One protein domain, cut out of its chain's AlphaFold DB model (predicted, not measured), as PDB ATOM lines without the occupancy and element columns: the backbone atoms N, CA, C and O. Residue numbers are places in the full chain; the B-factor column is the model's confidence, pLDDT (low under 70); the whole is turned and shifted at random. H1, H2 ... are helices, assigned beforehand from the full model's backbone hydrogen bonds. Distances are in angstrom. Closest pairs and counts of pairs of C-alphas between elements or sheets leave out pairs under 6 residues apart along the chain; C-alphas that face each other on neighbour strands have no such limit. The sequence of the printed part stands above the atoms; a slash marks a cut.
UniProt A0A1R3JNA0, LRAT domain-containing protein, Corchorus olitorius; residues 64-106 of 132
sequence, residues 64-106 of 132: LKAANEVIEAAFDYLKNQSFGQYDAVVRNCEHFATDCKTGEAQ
ATOM      1  N   LEU A  64     -37.656  56.359 -53.704       79.56
ATOM      2  CA  LEU A  64     -38.867  55.559 -53.670       79.56
ATOM      3  C   LEU A  64     -38.981  54.812 -54.994       79.56
ATOM      4  O   LEU A  64     -38.954  55.436 -56.055       79.56
ATOM      5  N   LYS A  65     -39.151  53.495 -54.924       84.94
ATOM      6  CA  LYS A  65     -39.367  52.658 -56.104       84.94
ATOM      7  C   LYS A  65     -40.651  53.069 -56.831       84.94
ATOM      8  O   LYS A  65     -41.670  53.390 -56.190       84.94
ATOM      9  N   ALA A  66     -40.608  53.054 -58.159       90.19
ATOM     10  CA  ALA A  66     -41.776  53.209 -59.016       90.19
ATOM     11  C   ALA A  66     -42.734  52.015 -58.849       90.19
ATOM     12  O   ALA A  66     -42.359  50.964 -58.335       90.19
ATOM     13  N   ALA A  67     -43.997  52.165 -59.257       89.00
ATOM     14  CA  ALA A  67     -45.021  51.144 -59.012       89.00
ATOM     15  C   ALA A  67     -44.643  49.761 -59.576       89.00
ATOM     16  O   ALA A  67     -44.864  48.754 -58.909       89.00
ATOM     17  N   ASN A  68     -44.023  49.712 -60.759       92.62
ATOM     18  CA  ASN A  68     -43.531  48.473 -61.361       92.62
ATOM     19  C   ASN A  68     -42.434  47.814 -60.510       92.62
ATOM     20  O   ASN A  68     -42.519  46.624 -60.243       92.62
ATOM     21  N   GLU A  69     -41.470  48.584 -60.006       92.25
ATOM     22  CA  GLU A  69     -40.388  48.073 -59.152       92.25
ATOM     23  C   GLU A  69     -40.910  47.567 -57.795       92.25
ATOM     24  O   GLU A  69     -40.386  46.606 -57.232       92.25
ATOM     25  N   VAL A  70     -41.955  48.204 -57.252       91.19
ATOM     26  CA  VAL A  70     -42.634  47.732 -56.031       91.19
ATOM     27  C   VAL A  70     -43.319  46.392 -56.279       91.19
ATOM     28  O   VAL A  70     -43.220  45.488 -55.451       91.19
ATOM     29  N   ILE A  71     -44.002  46.263 -57.419       93.44
ATOM     30  CA  ILE A  71     -44.670  45.025 -57.827       93.44
ATOM     31  C   ILE A  71     -43.640  43.908 -58.025       93.44
ATOM     32  O   ILE A  71     -43.826  42.819 -57.488       93.44
ATOM     33  N   GLU A  72     -42.537  44.179 -58.726       95.25
ATOM     34  CA  GLU A  72     -41.436  43.227 -58.923       95.25
ATOM     35  C   GLU A  72     -40.864  42.741 -57.586       95.25
ATOM     36  O   GLU A  72     -40.794  41.536 -57.351       95.25
ATOM     37  N   ALA A  73     -40.569  43.657 -56.657       93.31
ATOM     38  CA  ALA A  73     -40.078  43.293 -55.328       93.31
ATOM     39  C   ALA A  73     -41.071  42.408 -54.548       93.31
ATOM     40  O   ALA A  73     -40.669  41.439 -53.903       93.31
ATOM     41  N   ALA A  74     -42.372  42.706 -54.621       94.50
ATOM     42  CA  ALA A  74     -43.401  41.888 -53.981       94.50
ATOM     43  C   ALA A  74     -43.487  40.478 -54.600       94.50
ATOM     44  O   ALA A  74     -43.628  39.492 -53.871       94.50
ATOM     45  N   PHE A  75     -43.360  40.367 -55.927       95.31
ATOM     46  CA  PHE A  75     -43.329  39.077 -56.621       95.31
ATOM     47  C   PHE A  75     -42.072  38.265 -56.304       95.31
ATOM     48  O   PHE A  75     -42.171  37.044 -56.154       95.31
ATOM     49  N   ASP A  76     -40.920  38.910 -56.132       94.88
ATOM     50  CA  ASP A  76     -39.697  38.236 -55.694       94.88
ATOM     51  C   ASP A  76     -39.869  37.618 -54.302       94.88
ATOM     52  O   ASP A  76     -39.497  36.458 -54.088       94.88
ATOM     53  N   TYR A  77     -40.493  38.341 -53.367       93.88
ATOM     54  CA  TYR A  77     -40.817  37.801 -52.045       93.88
ATOM     55  C   TYR A  77     -41.827  36.654 -52.105       93.88
ATOM     56  O   TYR A  77     -41.655  35.657 -51.401       93.88
ATOM     57  N   LEU A  78     -42.849  36.769 -52.957       92.75
ATOM     58  CA  LEU A  78     -43.843  35.717 -53.168       92.75
ATOM     59  C   LEU A  78     -43.197  34.435 -53.714       92.75
ATOM     60  O   LEU A  78     -43.454  33.347 -53.195       92.75
ATOM     61  N   LYS A  79     -42.352  34.561 -54.742       92.69
ATOM     62  CA  LYS A  79     -41.721  33.429 -55.432       92.69
ATOM     63  C   LYS A  79     -40.697  32.719 -54.553       92.69
ATOM     64  O   LYS A  79     -40.657  31.492 -54.534       92.69
ATOM     65  N   ASN A  80     -39.879  33.486 -53.840       90.06
ATOM     66  CA  ASN A  80     -38.776  32.938 -53.056       90.06
ATOM     67  C   ASN A  80     -39.170  32.630 -51.606       90.06
ATOM     68  O   ASN A  80     -38.363  32.059 -50.877       90.06
ATOM     69  N   GLN A  81     -40.373  33.035 -51.170       86.94
ATOM     70  CA  GLN A  81     -40.815  32.964 -49.770       86.94
ATOM     71  C   GLN A  81     -39.761  33.548 -48.805       86.94
ATOM     72  O   GLN A  81     -39.569  33.083 -47.683       86.94
ATOM     73  N   SER A  82     -39.049  34.586 -49.260       85.31
ATOM     74  CA  SER A  82     -37.808  35.075 -48.650       85.31
ATOM     75  C   SER A  82     -38.009  36.192 -47.626       85.31
ATOM     76  O   SER A  82     -37.040  36.646 -47.025       85.31
ATOM     77  N   PHE A  83     -39.250  36.623 -47.385       86.88
ATOM     78  CA  PHE A  83     -39.549  37.642 -46.373       86.88
ATOM     79  C   PHE A  83     -39.425  37.098 -44.933       86.88
ATOM     80  O   PHE A  83     -39.253  37.845 -43.971       86.88
ATOM     81  N   GLY A  84     -39.466  35.770 -44.784       86.25
ATOM     82  CA  GLY A  84     -39.413  35.083 -43.499       86.25
ATOM     83  C   GLY A  84     -40.786  34.889 -42.853       86.25
ATOM     84  O   GLY A  84     -41.829  35.181 -43.433       86.25
ATOM     85  N   GLN A  85     -40.783  34.335 -41.639       86.31
ATOM     86  CA  GLN A  85     -42.009  34.082 -40.882       86.31
ATOM     87  C   GLN A  85     -42.596  35.386 -40.341       86.31
ATOM     88  O   GLN A  85     -41.864  36.238 -39.837       86.31
ATOM     89  N   TYR A  86     -43.919  35.511 -40.417       85.44
ATOM     90  CA  TYR A  86     -44.634  36.673 -39.907       85.44
ATOM     91  C   TYR A  86     -44.361  36.877 -38.412       85.44
ATOM     92  O   TYR A  86     -44.521  35.954 -37.614       85.44
ATOM     93  N   ASP A  87     -43.980  38.097 -38.045       84.50
ATOM     94  CA  ASP A  87     -43.789  38.521 -36.660       84.50
ATOM     95  C   ASP A  87     -44.407  39.911 -36.479       84.50
ATOM     96  O   ASP A  87     -44.059  40.845 -37.200       84.50
ATOM     97  N   ALA A  88     -45.330  40.056 -35.526       84.44
ATOM     98  CA  ALA A  88     -46.084  41.297 -35.339       84.44
ATOM     99  C   ALA A  88     -45.199  42.509 -34.981       84.44
ATOM    100  O   ALA A  88     -45.607  43.647 -35.219       84.44
ATOM    101  N   VAL A  89     -44.003  42.267 -34.438       77.81
ATOM    102  CA  VAL A  89     -43.064  43.291 -33.975       77.81
ATOM    103  C   VAL A  89     -42.018  43.595 -35.040       77.81
ATOM    104  O   VAL A  89     -41.799  44.762 -35.337       77.81
ATOM    105  N   VAL A  90     -41.378  42.578 -35.625       78.25
ATOM    106  CA  VAL A  90     -40.188  42.788 -36.480       78.25
ATOM    107  C   VAL A  90     -40.379  42.441 -37.958       78.25
ATOM    108  O   VAL A  90     -39.537  42.797 -38.777       78.25
ATOM    109  N   ARG A  91     -41.453  41.729 -38.327       85.12
ATOM    110  CA  ARG A  91     -41.710  41.259 -39.707       85.12
ATOM    111  C   ARG A  91     -43.209  41.217 -40.001       85.12
ATOM    112  O   ARG A  91     -43.771  40.180 -40.359       85.12
ATOM    113  N   ASN A  92     -43.857  42.354 -39.775       86.25
ATOM    114  CA  ASN A  92     -45.288  42.536 -39.995       86.25
ATOM    115  C   ASN A  92     -45.579  43.066 -41.416       86.25
ATOM    116  O   ASN A  92     -44.678  43.235 -42.241       86.25
ATOM    117  N   CYS A  93     -46.847  43.371 -41.694       87.25
ATOM    118  CA  CYS A  93     -47.281  43.905 -42.986       87.25
ATOM    119  C   CYS A  93     -46.645  45.263 -43.342       87.25
ATOM    120  O   CYS A  93     -46.440  45.545 -44.522       87.25
ATOM    121  N   GLU A  94     -46.338  46.108 -42.352       85.88
ATOM    122  CA  GLU A  94     -45.737  47.428 -42.584       85.88
ATOM    123  C   GLU A  94     -44.281  47.286 -43.030       85.88
ATOM    124  O   GLU A  94     -43.918  47.851 -44.057       85.88
ATOM    125  N   HIS A  95     -43.511  46.414 -42.367       88.50
ATOM    126  CA  HIS A  95     -42.149  46.066 -42.785       88.50
ATOM    127  C   HIS A  95     -42.107  45.571 -44.233       88.50
ATOM    128  O   HIS A  95     -41.245  45.985 -45.007       88.50
ATOM    129  N   PHE A  96     -43.049  44.699 -44.606       90.88
ATOM    130  CA  PHE A  96     -43.143  44.177 -45.968       90.88
ATOM    131  C   PHE A  96     -43.386  45.298 -46.977       90.88
ATOM    132  O   PHE A  96     -42.684  45.408 -47.984       90.88
ATOM    133  N   ALA A  97     -44.359  46.162 -46.697       89.19
ATOM    134  CA  ALA A  97     -44.738  47.215 -47.621       89.19
ATOM    135  C   ALA A  97     -43.666  48.310 -47.749       89.19
ATOM    136  O   ALA A  97     -43.382  48.757 -48.865       89.19
ATOM    137  N   THR A  98     -43.023  48.716 -46.648       86.38
ATOM    138  CA  THR A  98     -41.930  49.699 -46.704       86.38
ATOM    139  C   THR A  98     -40.704  49.126 -47.401       86.38
ATOM    140  O   THR A  98     -40.048  49.856 -48.141       86.38
ATOM    141  N   ASP A  99     -40.401  47.838 -47.232       89.56
ATOM    142  CA  ASP A  99     -39.288  47.209 -47.940       89.56
ATOM    143  C   ASP A  99     -39.564  47.096 -49.448       89.56
ATOM    144  O   ASP A  99     -38.728  47.470 -50.282       89.56
ATOM    145  N   CYS A 100     -40.790  46.727 -49.826       90.50
ATOM    146  CA  CYS A 100     -41.213  46.750 -51.225       90.50
ATOM    147  C   CYS A 100     -41.113  48.160 -51.825       90.50
ATOM    148  O   CYS A 100     -40.636  48.292 -52.949       90.50
ATOM    149  N   LYS A 101     -41.492  49.213 -51.083       87.12
ATOM    150  CA  LYS A 101     -41.498  50.609 -51.562       87.12
ATOM    151  C   LYS A 101     -40.132  51.298 -51.538       87.12
ATOM    152  O   LYS A 101     -39.847  52.134 -52.395       87.12
ATOM    153  N   THR A 102     -39.303  50.978 -50.553       84.94
ATOM    154  CA  THR A 102     -38.102  51.760 -50.221       84.94
ATOM    155  C   THR A 102     -36.823  50.923 -50.164       84.94
ATOM    156  O   THR A 102     -35.734  51.489 -50.131       84.94
ATOM    157  N   GLY A 103     -36.935  49.592 -50.167       86.56
ATOM    158  CA  GLY A 103     -35.812  48.666 -49.998       86.56
ATOM    159  C   GLY A 103     -35.297  48.544 -48.564       86.56
ATOM    160  O   GLY A 103     -34.207  48.016 -48.372       86.56
ATOM    161  N   GLU A 104     -36.030  49.075 -47.582       84.38
ATOM    162  CA  GLU A 104     -35.744  48.846 -46.168       84.38
ATOM    163  C   GLU A 104     -37.049  48.693 -45.369       84.38
ATOM    164  O   GLU A 104     -38.004  49.470 -45.505       84.38
ATOM    165  N   ALA A 105     -37.078  47.649 -44.543       86.75
ATOM    166  CA  ALA A 105     -38.187  47.268 -43.684       86.75
ATOM    167  C   ALA A 105     -38.278  48.181 -42.447       86.75
ATOM    168  O   ALA A 105     -37.331  48.280 -41.672       86.75
ATOM    169  N   GLN A 106     -39.421  48.837 -42.252       83.44
ATOM    170  CA  GLN A 106     -39.701  49.752 -41.146       83.44
ATOM    171  C   GLN A 106     -41.158  49.576 -40.699       83.44
ATOM    172  O   GLN A 106     -42.025  49.239 -41.501       83.44
TER     173      GLN A 106
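What this domain is: This is residues 64 to 106 of the 132 residues of the protein "LRAT domain-containing protein" of Corchorus olitorius (UniProt A0A1R3JNA0). Two helices meet as a lopsided V, the later part of H2 packing on residues 70 to 74 of the longer H1, and a long loop, residues 81 to 92, runs round the wide side of the V from the end of H1 to the beginning of H2. After H2 the last printed residues, 103 to 106, fold back beside it. The printed part has 43 residues with two named helices, H1 then H2 along the chain, and no named strand; the class is all helix. The whole is compact, with a radius of gyration of the C-alphas of 9.9 A, and flat in outline, spanning 27 by 21 by 11 A.

How they stand to each other: The longest helix is H1, residues 67 to 80. H2, residues 93 to 102, touches H1, and of H1 residues 70 to 74 alone touch it. The closest C-alphas of the two are those of Val 70 and Cys 100, 5.1 A apart. Their lines stand at a steep tilt of 54 degrees, and they run opposite ways. Their centres are 10.9 A apart. In both H1 and H2 every O i to N i+4 pair is within hydrogen-bond range.

Where its parts are: H1 begins at C-alpha 67 at (-45.021, 51.144, -59.012) and ends at C-alpha 80 at (-38.776, 32.938, -53.056), 20.1 A from first to last C-alpha. H2 measures 14.1 A from first to last C-alpha and ends at C-alpha 102 at (-38.102, 51.760, -50.221).

The domain as a whole: The two C-alphas farthest apart are those of Asn 68 and Val 89, at 27.9 A. The first and last printed C-alphas, Leu 64 and Gln 106, are 13.8 A apart. The printed part has no cut. The link from H1 to H2, 12 residues, is long. The mean pLDDT of the printed part is 88.2, and no printed residue is under 70.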